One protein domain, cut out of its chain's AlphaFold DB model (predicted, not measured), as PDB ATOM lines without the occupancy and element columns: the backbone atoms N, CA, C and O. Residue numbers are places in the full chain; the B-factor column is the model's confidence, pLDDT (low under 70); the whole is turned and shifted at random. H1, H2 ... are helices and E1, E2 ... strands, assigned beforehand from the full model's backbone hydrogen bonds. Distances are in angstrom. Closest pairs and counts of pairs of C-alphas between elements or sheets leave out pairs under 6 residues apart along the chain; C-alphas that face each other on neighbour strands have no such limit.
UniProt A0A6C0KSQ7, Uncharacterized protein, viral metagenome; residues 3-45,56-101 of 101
ATOM      1  N   ILE A   3     -26.787  35.339 -91.192       82.00
ATOM      2  CA  ILE A   3     -27.859  34.950 -90.268       82.00
ATOM      3  C   ILE A   3     -28.452  33.638 -90.769       82.00
ATOM      4  O   ILE A   3     -29.103  33.589 -91.814       82.00
ATOM      5  N   LYS A   4     -28.241  32.566 -90.012       84.62
ATOM      6  CA  LYS A   4     -28.924  31.296 -90.223       84.62
ATOM      7  C   LYS A   4     -30.261  31.336 -89.505       84.62
ATOM      8  O   LYS A   4     -30.322  31.643 -88.317       84.62
ATOM      9  N   VAL A   5     -31.317  30.978 -90.220       87.12
ATOM     10  CA  VAL A   5     -32.625  30.739 -89.620       87.12
ATOM     11  C   VAL A   5     -32.917  29.243 -89.716       87.12
ATOM     12  O   VAL A   5     -32.617  28.600 -90.715       87.12
ATOM     13  N   ASN A   6     -33.434  28.649 -88.647       85.75
ATOM     14  CA  ASN A   6     -33.699  27.212 -88.549       85.75
ATOM     15  C   ASN A   6     -35.205  26.929 -88.611       85.75
ATOM     16  O   ASN A   6     -35.722  26.069 -87.905       85.75
ATOM     17  N   VAL A   7     -35.922  27.663 -89.465       83.75
ATOM     18  CA  VAL A   7     -37.364  27.492 -89.669       83.75
ATOM     19  C   VAL A   7     -37.617  27.111 -91.125       83.75
ATOM     20  O   VAL A   7     -37.203  27.819 -92.044       83.75
ATOM     21  N   LYS A   8     -38.302  25.979 -91.344       80.69
ATOM     22  CA  LYS A   8     -38.572  25.443 -92.693       80.69
ATOM     23  C   LYS A   8     -39.384  26.414 -93.553       80.69
ATOM     24  O   LYS A   8     -39.076  26.586 -94.728       80.69
ATOM     25  N   THR A   9     -40.399  27.040 -92.966       81.62
ATOM     26  CA  THR A   9     -41.283  28.003 -93.627       81.62
ATOM     27  C   THR A   9     -41.658  29.118 -92.661       81.62
ATOM     28  O   THR A   9     -41.760  28.913 -91.452       81.62
ATOM     29  N   ILE A  10     -41.885  30.311 -93.196       85.06
ATOM     30  CA  ILE A  10     -42.364  31.462 -92.439       85.06
ATOM     31  C   ILE A  10     -43.587  32.028 -93.158       85.06
ATOM     32  O   ILE A  10     -43.603  32.121 -94.384       85.06
ATOM     33  N   ASN A  11     -44.644  32.332 -92.407       88.38
ATOM     34  CA  ASN A  11     -45.855  32.914 -92.974       88.38
ATOM     35  C   ASN A  11     -45.729  34.444 -93.077       88.38
ATOM     36  O   ASN A  11     -44.843  35.057 -92.475       88.38
ATOM     37  N   LYS A  12     -46.637  35.062 -93.839       87.94
ATOM     38  CA  LYS A  12     -46.650  36.517 -94.044       87.94
ATOM     39  C   LYS A  12     -46.821  37.299 -92.741       87.94
ATOM     40  O   LYS A  12     -46.192  38.339 -92.598       87.94
ATOM     41  N   ASP A  13     -47.582  36.780 -91.780       91.81
ATOM     42  CA  ASP A  13     -47.804  37.463 -90.500       91.81
ATOM     43  C   ASP A  13     -46.510  37.584 -89.692       91.81
ATOM     44  O   ASP A  13     -46.164  38.668 -89.230       91.81
ATOM     45  N   LYS A  14     -45.727  36.502 -89.585       92.19
ATOM     46  CA  LYS A  14     -44.416  36.545 -88.921       92.19
ATOM     47  C   LYS A  14     -43.434  37.441 -89.666       92.19
ATOM     48  O   LYS A  14     -42.699  38.187 -89.029       92.19
ATOM     49  N   LEU A  15     -43.433  37.396 -90.999       91.12
ATOM     50  CA  LEU A  15     -42.617  38.305 -91.807       91.12
ATOM     51  C   LEU A  15     -42.974  39.772 -91.538       91.12
ATOM     52  O   LEU A  15     -42.075  40.593 -91.369       91.12
ATOM     53  N   LYS A  16     -44.269  40.088 -91.424       93.19
ATOM     54  CA  LYS A  16     -44.737  41.427 -91.067       93.19
ATOM     55  C   LYS A  16     -44.263  41.834 -89.671       93.19
ATOM     56  O   LYS A  16     -43.727  42.924 -89.528       93.19
ATOM     57  N   LEU A  17     -44.383  40.960 -88.671       95.81
ATOM     58  CA  LEU A  17     -43.911  41.246 -87.309       95.81
ATOM     59  C   LEU A  17     -42.405  41.541 -87.257       95.81
ATOM     60  O   LEU A  17     -41.975  42.409 -86.502       95.81
ATOM     61  N   ILE A  18     -41.601  40.849 -88.071       95.31
ATOM     62  CA  ILE A  18     -40.154  41.103 -88.171       95.31
ATOM     63  C   ILE A  18     -39.901  42.506 -88.732       95.31
ATOM     64  O   ILE A  18     -39.081  43.242 -88.189       95.31
ATOM     65  N   VAL A  19     -40.622  42.880 -89.792       95.00
ATOM     66  CA  VAL A  19     -40.530  44.209 -90.413       95.00
ATOM     67  C   VAL A  19     -40.979  45.309 -89.451       95.00
ATOM     68  O   VAL A  19     -40.276  46.306 -89.297       95.00
ATOM     69  N   ASP A  20     -42.107  45.115 -88.766       96.44
ATOM     70  CA  ASP A  20     -42.636  46.071 -87.792       96.44
ATOM     71  C   ASP A  20     -41.632  46.297 -86.650       96.44
ATOM     72  O   ASP A  20     -41.339  47.440 -86.298       96.44
ATOM     73  N   TYR A  21     -41.051  45.220 -86.107       97.38
ATOM     74  CA  TYR A  21     -40.054  45.321 -85.041       97.38
ATOM     75  C   TYR A  21     -38.788  46.044 -85.510       97.38
ATOM     76  O   TYR A  21     -38.303  46.937 -84.814       97.38
ATOM     77  N   TYR A  22     -38.269  45.695 -86.690       96.06
ATOM     78  CA  TYR A  22     -37.099  46.358 -87.266       96.06
ATOM     79  C   TYR A  22     -37.349  47.863 -87.407       96.06
ATOM     80  O   TYR A  22     -36.577  48.680 -86.908       96.06
ATOM     81  N   ASN A  23     -38.458  48.241 -88.046       95.75
ATOM     82  CA  ASN A  23     -38.768  49.635 -88.360       95.75
ATOM     83  C   ASN A  23     -39.101  50.476 -87.124       95.75
ATOM     84  O   ASN A  23     -38.902  51.687 -87.147       95.75
ATOM     85  N   LEU A  24     -39.553  49.847 -86.038       96.88
ATOM     86  CA  LEU A  24     -39.730  50.502 -84.743       96.88
ATOM     87  C   LEU A  24     -38.394  50.798 -84.038       96.88
ATOM     88  O   LEU A  24     -38.330  51.682 -83.186       96.88
ATOM     89  N   LYS A  25     -37.345  50.023 -84.333       96.25
ATOM     90  CA  LYS A  25     -36.069  50.027 -83.597       96.25
ATOM     91  C   LYS A  25     -34.880  50.569 -84.392       96.25
ATOM     92  O   LYS A  25     -33.822  50.763 -83.798       96.25
ATOM     93  N   LYS A  26     -35.036  50.800 -85.697       92.75
ATOM     94  CA  LYS A  26     -34.014  51.417 -86.553       92.75
ATOM     95  C   LYS A  26     -33.691  52.848 -86.110       92.75
ATOM     96  O   LYS A  26     -34.512  53.493 -85.451       92.75
ATOM     97  N   SER A  27     -32.535  53.366 -86.519       89.62
ATOM     98  CA  SER A  27     -32.233  54.787 -86.340       89.62
ATOM     99  C   SER A  27     -33.199  55.661 -87.148       89.62
ATOM    100  O   SER A  27     -33.826  55.219 -88.121       89.62
ATOM    101  N   ILE A  28     -33.315  56.931 -86.761       87.75
ATOM    102  CA  ILE A  28     -34.128  57.904 -87.495       87.75
ATOM    103  C   ILE A  28     -33.619  58.092 -88.931       87.75
ATOM    104  O   ILE A  28     -34.430  58.195 -89.848       87.75
ATOM    105  N   ASP A  29     -32.300  58.019 -89.118       84.69
ATOM    106  CA  ASP A  29     -31.622  58.195 -90.407       84.69
ATOM    107  C   ASP A  29     -31.537  56.904 -91.239       84.69
ATOM    108  O   ASP A  29     -31.115  56.936 -92.395       84.69
ATOM    109  N   ASP A  30     -31.917  55.759 -90.663       84.69
ATOM    110  CA  ASP A  30     -31.874  54.482 -91.371       84.69
ATOM    111  C   ASP A  30     -33.078  54.328 -92.299       84.69
ATOM    112  O   ASP A  30     -34.214  54.664 -91.956       84.69
ATOM    113  N   GLU A  31     -32.849  53.732 -93.461       87.50
ATOM    114  CA  GLU A  31     -33.916  53.380 -94.393       87.50
ATOM    115  C   GLU A  31     -34.758  52.216 -93.826       87.50
ATOM    116  O   GLU A  31     -34.235  51.350 -93.110       87.50
ATOM    117  N   PRO A  32     -36.075  52.181 -94.092       91.31
ATOM    118  CA  PRO A  32     -36.940  51.135 -93.571       91.31
ATOM    119  C   PRO A  32     -36.641  49.773 -94.211       91.31
ATOM    120  O   PRO A  32     -36.275  49.663 -95.382       91.31
ATOM    121  N   LEU A  33     -36.863  48.716 -93.431       92.31
ATOM    122  CA  LEU A  33     -36.947  47.356 -93.934       92.31
ATOM    123  C   LEU A  33     -38.289  47.168 -94.639       92.31
ATOM    124  O   LEU A  33     -39.351  47.422 -94.069       92.31
ATOM    125  N   GLU A  34     -38.237  46.676 -95.866       91.38
ATOM    126  CA  GLU A  34     -39.395  46.350 -96.683       91.38
ATOM    127  C   GLU A  34     -39.545  44.835 -96.816       91.38
ATOM    128  O   GLU A  34     -38.566  44.088 -96.927       91.38
ATOM    129  N   LEU A  35     -40.799  44.380 -96.852       89.19
ATOM    130  CA  LEU A  35     -41.129  43.002 -97.183       89.19
ATOM    131  C   LEU A  35     -41.097  42.814 -98.703       89.19
ATOM    132  O   LEU A  35     -41.798  43.508 -99.436       89.19
ATOM    133  N   ILE A  36     -40.353  41.816 -99.170       85.50
ATOM    134  CA  ILE A  36     -40.411  41.327-100.555       85.50
ATOM    135  C   ILE A  36     -40.844  39.862-100.544       85.50
ATOM    136  O   ILE A  36     -40.612  39.192 -99.546       85.50
ATOM    137  N   ASN A  37     -41.436  39.358-101.638       82.06
ATOM    138  CA  ASN A  37     -41.916  37.973-101.837       82.06
ATOM    139  C   ASN A  37     -41.701  37.016-100.646       82.06
ATOM    140  O   ASN A  37     -42.610  36.824 -99.843       82.06
ATOM    141  N   ASN A  38     -40.484  36.471-100.521       81.69
ATOM    142  CA  ASN A  38     -40.062  35.581 -99.435       81.69
ATOM    143  C   ASN A  38     -38.825  36.129 -98.707       81.69
ATOM    144  O   ASN A  38     -37.877  35.390 -98.462       81.69
ATOM    145  N   GLY A  39     -38.741  37.425 -98.443       87.00
ATOM    146  CA  GLY A  39     -37.500  38.025 -97.974       87.00
ATOM    147  C   GLY A  39     -37.636  39.454 -97.488       87.00
ATOM    148  O   GLY A  39     -38.734  39.976 -97.322       87.00
ATOM    149  N   PHE A  40     -36.494  40.094 -97.299       89.12
ATOM    150  CA  PHE A  40     -36.409  41.461 -96.814       89.12
ATOM    151  C   PHE A  40     -35.511  42.290 -97.717       89.12
ATOM    152  O   PHE A  40     -34.534  41.774 -98.269       89.12
ATOM    153  N   LYS A  41     -35.827  43.575 -97.833       88.12
ATOM    154  CA  LYS A  41     -35.074  44.544 -98.623       88.12
ATOM    155  C   LYS A  41     -34.870  45.833 -97.833       88.12
ATOM    156  O   LYS A  41     -35.772  46.259 -97.125       88.12
ATOM    157  N   ILE A  42     -33.714  46.468 -98.007       84.19
ATOM    158  CA  ILE A  42     -33.492  47.877 -97.661       84.19
ATOM    159  C   ILE A  42     -33.067  48.598 -98.935       84.19
ATOM    160  O   ILE A  42     -32.184  48.133 -99.666       84.19
ATOM    161  N   GLN A  43     -33.710  49.726 -99.217       80.50
ATOM    162  CA  GLN A  43     -33.328  50.592-100.320       80.50
ATOM    163  C   GLN A  43     -32.454  51.723 -99.790       80.50
ATOM    164  O   GLN A  43     -32.925  52.553 -99.028       80.50
ATOM    165  N   LEU A  44     -31.183  51.747-100.185       74.44
ATOM    166  CA  LEU A  44     -30.252  52.781 -99.753       74.44
ATOM    167  C   LEU A  44     -30.277  53.952-100.729       74.44
ATOM    168  O   LEU A  44     -30.009  53.786-101.921       74.44
ATOM    169  N   SER A  45     -30.550  55.139-100.205       62.75
ATOM    170  CA  SER A  45     -30.371  56.392-100.925       62.75
ATOM    171  C   SER A  45     -28.889  56.788-100.867       62.75
ATOM    172  O   SER A  45     -28.396  57.175 -99.808       62.75
ATOM    173  N   LYS A  56     -30.277  54.251-106.466       55.09
ATOM    174  CA  LYS A  56     -30.676  53.543-105.254       55.09
ATOM    175  C   LYS A  56     -30.070  52.146-105.284       55.09
ATOM    176  O   LYS A  56     -30.517  51.288-106.046       55.09
ATOM    177  N   MET A  57     -29.101  51.879-104.411       62.34
ATOM    178  CA  MET A  57     -28.624  50.510-104.215       62.34
ATOM    179  C   MET A  57     -29.661  49.719-103.412       62.34
ATOM    180  O   MET A  57     -30.062  50.106-102.314       62.34
ATOM    181  N   CYS A  58     -30.109  48.596-103.968       60.62
ATOM    182  CA  CYS A  58     -31.031  47.676-103.313       60.62
ATOM    183  C   CYS A  58     -30.247  46.541-102.657       60.62
ATOM    184  O   CYS A  58     -29.583  45.774-103.354       60.62
ATOM    185  N   LYS A  59     -30.376  46.392-101.336       76.94
ATOM    186  CA  LYS A  59     -29.847  45.245-100.591       76.94
ATOM    187  C   LYS A  59     -30.994  44.335-100.200       76.94
ATOM    188  O   LYS A  59     -31.962  44.804 -99.606       76.94
ATOM    189  N   GLN A  60     -30.899  43.047-100.518       81.19
ATOM    190  CA  GLN A  60     -31.979  42.104-100.242       81.19
ATOM    191  C   GLN A  60     -31.473  40.734 -99.786       81.19
ATOM    192  O   GLN A  60     -30.434  40.237-100.225       81.19
ATOM    193  N   VAL A  61     -32.262  40.099 -98.927       84.38
ATOM    194  CA  VAL A  61     -32.123  38.691 -98.550       84.38
ATOM    195  C   VAL A  61     -33.433  37.979 -98.815       84.38
ATOM    196  O   VAL A  61     -34.505  38.521 -98.574       84.38
ATOM    197  N   GLN A  62     -33.349  36.752 -99.301       84.94
ATOM    198  CA  GLN A  62     -34.496  35.892 -99.548       84.94
ATOM    199  C   GLN A  62     -34.346  34.579 -98.796       84.94
ATOM    200  O   GLN A  62     -33.239  34.074 -98.601       84.94
ATOM    201  N   TRP A  63     -35.481  34.025 -98.389       82.81
ATOM    202  CA  TRP A  63     -35.565  32.706 -97.795       82.81
ATOM    203  C   TRP A  63     -35.201  31.648 -98.830       82.81
ATOM    204  O   TRP A  63     -35.837  31.538 -99.878       82.81
ATOM    205  N   ASN A  64     -34.203  30.837 -98.513       78.50
ATOM    206  CA  ASN A  64     -33.760  29.721 -99.325       78.50
ATOM    207  C   ASN A  64     -33.332  28.563 -98.419       78.50
ATOM    208  O   ASN A  64     -32.426  28.704 -97.599       78.50
ATOM    209  N   LYS A  65     -33.996  27.407 -98.557       75.00
ATOM    210  CA  LYS A  65     -33.711  26.181 -97.781       75.00
ATOM    211  C   LYS A  65     -33.609  26.431 -96.263       75.00
ATOM    212  O   LYS A  65     -32.716  25.923 -95.592       75.00
ATOM    213  N   GLY A  66     -34.524  27.243 -95.729       71.50
ATOM    214  CA  GLY A  66     -34.575  27.625 -94.314       71.50
ATOM    215  C   GLY A  66     -33.667  28.794 -93.930       71.50
ATOM    216  O   GLY A  66     -33.896  29.404 -92.899       71.50
ATOM    217  N   CYS A  67     -32.694  29.164 -94.761       75.19
ATOM    218  CA  CYS A  67     -31.743  30.236 -94.477       75.19
ATOM    219  C   CYS A  67     -32.131  31.544 -95.178       75.19
ATOM    220  O   CYS A  67     -32.763  31.525 -96.231       75.19
ATOM    221  N   LEU A  68     -31.690  32.683 -94.639       79.62
ATOM    222  CA  LEU A  68     -31.691  33.949 -95.374       79.62
ATOM    223  C   LEU A  68     -30.423  34.031 -96.223       79.62
ATOM    224  O   LEU A  68     -29.317  34.113 -95.696       79.62
ATOM    225  N   SER A  69     -30.583  34.007 -97.542       77.69
ATOM    226  CA  SER A  69     -29.489  34.150 -98.506       77.69
ATOM    227  C   SER A  69     -29.593  35.476 -99.247       77.69
ATOM    228  O   SER A  69     -30.690  35.876 -99.638       77.69
ATOM    229  N   SER A  70     -28.466  36.149 -99.479       73.56
ATOM    230  CA  SER A  70     -28.423  37.340-100.333       73.56
ATOM    231  C   SER A  70     -28.792  36.979-101.769       73.56
ATOM    232  O   SER A  70     -28.266  36.003-102.305       73.56
ATOM    233  N   ASN A  71     -29.640  37.780-102.405       66.69
ATOM    234  CA  ASN A  71     -29.925  37.659-103.832       66.69
ATOM    235  C   ASN A  71     -29.554  39.001-104.476       66.69
ATOM    236  O   ASN A  71     -30.130  40.004-104.078       66.69
ATOM    237  N   SER A  72     -28.571  39.030-105.385       53.22
ATOM    238  CA  SER A  72     -27.910  40.250-105.913       53.22
ATOM    239  C   SER A  72     -27.228  41.165-104.858       53.22
ATOM    240  O   SER A  72     -27.481  41.065-103.664       53.22
ATOM    241  N   TYR A  73     -26.237  41.955-105.309       48.53
ATOM    242  CA  TYR A  73     -25.228  42.722-104.542       48.53
ATOM    243  C   TYR A  73     -25.456  42.910-103.016       48.53
ATOM    244  O   TYR A  73     -26.181  43.789-102.571       48.53
ATOM    245  N   ILE A  74     -24.733  42.083-102.247       55.47
ATOM    246  CA  ILE A  74     -24.125  42.284-100.913       55.47
ATOM    247  C   ILE A  74     -24.946  43.011 -99.822       55.47
ATOM    248  O   ILE A  74     -25.112  44.227 -99.812       55.47
ATOM    249  N   SER A  75     -25.278  42.194 -98.815       63.03
ATOM    250  CA  SER A  75     -25.413  42.418 -97.362       63.03
ATOM    251  C   SER A  75     -25.771  43.804 -96.817       63.03
ATOM    252  O   SER A  75     -25.097  44.809 -97.041       63.03
ATOM    253  N   PHE A  76     -26.760  43.784 -95.927       73.75
ATOM    254  CA  PHE A  76     -27.013  44.760 -94.866       73.75
ATOM    255  C   PHE A  76     -25.710  45.290 -94.239       73.75
ATOM    256  O   PHE A  76     -24.723  44.556 -94.111       73.75
ATOM    257  N   LYS A  77     -25.696  46.565 -93.831       78.75
ATOM    258  CA  LYS A  77     -24.642  47.108 -92.956       78.75
ATOM    259  C   LYS A  77     -24.560  46.278 -91.674       78.75
ATOM    260  O   LYS A  77     -25.466  45.507 -91.359       78.75
ATOM    261  N   TYR A  78     -23.470  46.425 -90.929       82.38
ATOM    262  CA  TYR A  78     -23.282  45.668 -89.693       82.38
ATOM    263  C   TYR A  78     -24.437  45.891 -88.702       82.38
ATOM    264  O   TYR A  78     -25.069  44.922 -88.286       82.38
ATOM    265  N   ASP A  79     -24.792  47.150 -88.439       86.06
ATOM    266  CA  ASP A  79     -25.872  47.498 -87.507       86.06
ATOM    267  C   ASP A  79     -27.250  47.066 -88.023       86.06
ATOM    268  O   ASP A  79     -28.031  46.474 -87.282       86.06
ATOM    269  N   GLU A  80     -27.518  47.241 -89.321       86.19
ATOM    270  CA  GLU A  80     -28.733  46.733 -89.976       86.19
ATOM    271  C   GLU A  80     -28.827  45.200 -89.864       86.19
ATOM    272  O   GLU A  80     -29.895  44.640 -89.625       86.19
ATOM    273  N   SER A  81     -27.700  44.492 -89.987       86.56
ATOM    274  CA  SER A  81     -27.647  43.036 -89.838       86.56
ATOM    275  C   SER A  81     -27.921  42.611 -88.395       86.56
ATOM    276  O   SER A  81     -28.623  41.625 -88.170       86.56
ATOM    277  N   LEU A  82     -27.380  43.333 -87.409       90.31
ATOM    278  CA  LEU A  82     -27.649  43.085 -85.991       90.31
ATOM    279  C   LEU A  82     -29.111  43.358 -85.647       90.31
ATOM    280  O   LEU A  82     -29.736  42.565 -84.941       90.31
ATOM    281  N   LEU A  83     -29.680  44.432 -86.189       93.19
ATOM    282  CA  LEU A  83     -31.082  44.765 -85.992       93.19
ATOM    283  C   LEU A  83     -32.000  43.739 -86.660       93.19
ATOM    284  O   LEU A  83     -32.982  43.304 -86.055       93.19
ATOM    285  N   LEU A  84     -31.662  43.276 -87.865       92.00
ATOM    286  CA  LEU A  84     -32.378  42.192 -88.532       92.00
ATOM    287  C   LEU A  84     -32.298  40.894 -87.720       92.00
ATOM    288  O   LEU A  84     -33.317  40.234 -87.523       92.00
ATOM    289  N   PHE A  85     -31.123  40.551 -87.185       92.06
ATOM    290  CA  PHE A  85     -30.953  39.406 -86.288       92.06
ATOM    291  C   PHE A  85     -31.820  39.527 -85.027       92.06
ATOM    292  O   PHE A  85     -32.507  38.568 -84.666       92.06
ATOM    293  N   ALA A  86     -31.835  40.695 -84.380       95.06
ATOM    294  CA  ALA A  86     -32.661  40.951 -83.203       95.06
ATOM    295  C   ALA A  86     -34.158  40.837 -83.527       95.06
ATOM    296  O   ALA A  86     -34.904  40.209 -82.779       95.06
ATOM    297  N   SER A  87     -34.579  41.366 -84.677       95.31
ATOM    298  CA  SER A  87     -35.967  41.308 -85.156       95.31
ATOM    299  C   SER A  87     -36.408  39.869 -85.436       95.31
ATOM    300  O   SER A  87     -37.472  39.434 -84.996       95.31
ATOM    301  N   LEU A  88     -35.559  39.088 -86.109       94.06
ATOM    302  CA  LEU A  88     -35.789  37.663 -86.358       94.06
ATOM    303  C   LEU A  88     -35.870  36.878 -85.050       94.06
ATOM    304  O   LEU A  88     -36.780  36.074 -84.869       94.06
ATOM    305  N   THR A  89     -34.941  37.124 -84.133       95.38
ATOM    306  CA  THR A  89     -34.877  36.460 -82.827       95.38
ATOM    307  C   THR A  89     -36.105  36.766 -81.978       95.38
ATOM    308  O   THR A  89     -36.645  35.866 -81.337       95.38
ATOM    309  N   HIS A  90     -36.584  38.009 -82.010       96.44
ATOM    310  CA  HIS A  90     -37.779  38.432 -81.292       96.44
ATOM    311  C   HIS A  90     -39.032  37.670 -81.750       96.44
ATOM    312  O   HIS A  90     -39.815  37.216 -80.921       96.44
ATOM    313  N   VAL A  91     -39.204  37.485 -83.062       95.00
ATOM    314  CA  VAL A  91     -40.417  36.866 -83.628       95.00
ATOM    315  C   VAL A  91     -40.328  35.342 -83.711       95.00
ATOM    316  O   VAL A  91     -41.330  34.644 -83.554       95.00
ATOM    317  N   LEU A  92     -39.144  34.801 -83.995       92.50
ATOM    318  CA  LEU A  92     -38.941  33.366 -84.216       92.50
ATOM    319  C   LEU A  92     -38.429  32.637 -82.973       92.50
ATOM    320  O   LEU A  92     -38.546  31.416 -82.918       92.50
ATOM    321  N   GLY A  93     -37.899  33.354 -81.983       93.19
ATOM    322  CA  GLY A  93     -37.235  32.790 -80.812       93.19
ATOM    323  C   GLY A  93     -35.737  32.566 -81.037       93.19
ATOM    324  O   GLY A  93     -35.297  32.197 -82.128       93.19
ATOM    325  N   VAL A  94     -34.952  32.758 -79.974       92.06
ATOM    326  CA  VAL A  94     -33.476  32.671 -79.962       92.06
ATOM    327  C   VAL A  94     -32.967  31.318 -80.462       92.06
ATOM    328  O   VAL A  94     -31.959  31.244 -81.155       92.06
ATOM    329  N   GLN A  95     -33.690  30.239 -80.181       92.00
ATOM    330  CA  GLN A  95     -33.347  28.887 -80.620       92.00
ATOM    331  C   GLN A  95     -33.407  28.698 -82.147       92.00
ATOM    332  O   GLN A  95     -32.813  27.763 -82.683       92.00
ATOM    333  N   ASN A  96     -34.119  29.576 -82.858       90.81
ATOM    334  CA  ASN A  96     -34.378  29.448 -84.289       90.81
ATOM    335  C   ASN A  96     -33.506  30.359 -85.155       90.81
ATOM    336  O   ASN A  96     -33.597  30.275 -86.380       90.81
ATOM    337  N   VAL A  97     -32.676  31.219 -84.563       91.31
ATOM    338  CA  VAL A  97     -31.884  32.215 -85.295       91.31
ATOM    339  C   VAL A  97     -30.460  32.219 -84.756       91.31
ATOM    340  O   VAL A  97     -30.242  32.296 -83.553       91.31
ATOM    341  N   THR A  98     -29.464  32.116 -85.631       89.56
ATOM    342  CA  THR A  98     -28.055  32.041 -85.223       89.56
ATOM    343  C   THR A  98     -27.183  32.857 -86.160       89.56
ATOM    344  O   THR A  98     -27.367  32.828 -87.376       89.56
ATOM    345  N   ILE A  99     -26.202  33.564 -85.607       83.69
ATOM    346  CA  ILE A  99     -25.149  34.189 -86.404       83.69
ATOM    347  C   ILE A  99     -24.104  33.125 -86.728       83.69
ATOM    348  O   ILE A  99     -23.635  32.418 -85.836       83.69
ATOM    349  N   ILE A 100     -23.731  33.024 -87.999       81.75
ATOM    350  CA  ILE A 100     -22.612  32.195 -88.447       81.75
ATOM    351  C   ILE A 100     -21.500  33.097 -88.998       81.75
ATOM    352  O   ILE A 100     -21.773  34.171 -89.553       81.75
ATOM    353  N   LYS A 101     -20.253  32.676 -88.752       62.88
ATOM    354  CA  LYS A 101     -19.048  33.334 -89.268       62.88
ATOM    355  C   LYS A 101     -18.912  33.094 -90.764       62.88
ATOM    356  O   LYS A 101     -19.179  31.949 -91.187       62.88
TER     357      LYS A 101
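What this domain is: This is residues 3 to 45 and 56 to 101 of the 101 residues of an uncharacterized protein of viral metagenome (UniProt A0A6C0KSQ7). A strongly twisted antiparallel sheet of four strands, E2 to E5, has helix H1 over its E2 edge, and a second helix, H2, packs on H1 at a steep tilt. A small two-stranded piece, E1 with E6, joins the first and last strands beside E5 and H2. The printed part has 89 residues with two named helices and six named strands, along the chain E1, H1, E2, E3, E4, E5, H2, E6. The larger sheet has the order E2, E3, E4, E5; the class is mixed, helices and strands. The whole is compact and rounded, with a radius of gyration of the C-alphas of 11.9 A and spans of 33 by 27 by 26 A.

How they stand to each other: E1, residues 3 to 5, is the antiparallel neighbour of E6, residues 97 to 100, with N 4 and O 98 within hydrogen-bond range at 2.8 A. The closest C-alphas of E1 and E5, residues 67 to 70, are those of Val 5 and Cys 67, 5.0 A apart. H1, residues 12 to 25, is on the larger sheet at a height over the sheet of 8.8 A, making two layers, a helix on one face of a sheet. It lies over E2, residues 33 to 36, and runs along the strands, at 2 degrees to E2 on the local plane. E2 and E3, residues 39 to 45, form a hairpin, with N 34 and O 41 at 2.8 A. E3 is antiparallel to E4, residues 56 to 64, with N 40 and O 61 at 2.8 A. E4 and E5 form a hairpin, with N 62 and O 69 at 2.8 A. The sheet is only just strongly twisted, its C-alphas lying up to 4.2 A off the best plane. H2, residues 78 to 92, touches H1, opposite ways at a steep tilt of 46 degrees; the closest C-alphas are those of Ile 18 and Ser 87, 5.2 A apart. The closest C-alphas of H2 and E6 are those of Thr 89 and Val 97, 5.8 A apart. H2 and E4 are apart, as are H1 and E6. In H1 and H2 every O i to N i+4 pair is within hydrogen-bond range.

Where its parts are: E1 begins at C-alpha 3, (-27.859, 34.950, -90.268), and is 6.4 A long from first to last C-alpha. H1 measures 20.1 A, E2 9.6 A, E3 19.9 A, E4 24.7 A and E5 9.8 A. H2 measures 20.7 A and begins at C-alpha 78, (-23.282, 45.668, -89.693). E6 measures 9.8 A and ends at C-alpha 100, (-22.612, 32.195, -88.447).

The domain as a whole: The two C-alphas farthest apart are those of Lys 56 and Gln 95, 35.0 A. Residues 46 to 55 are not printed, and C-alphas 45 and 56 are 5.2 A apart across the cut. Of the links that are printed whole, E2 to E3, E4 to E5 and H2 to E6 are tight, the others are short, and none is long. The mean pLDDT of the printed part is 84.2; it is under 70 at residue 45, residues 56 to 58, residues 71 to 75 and residue 101.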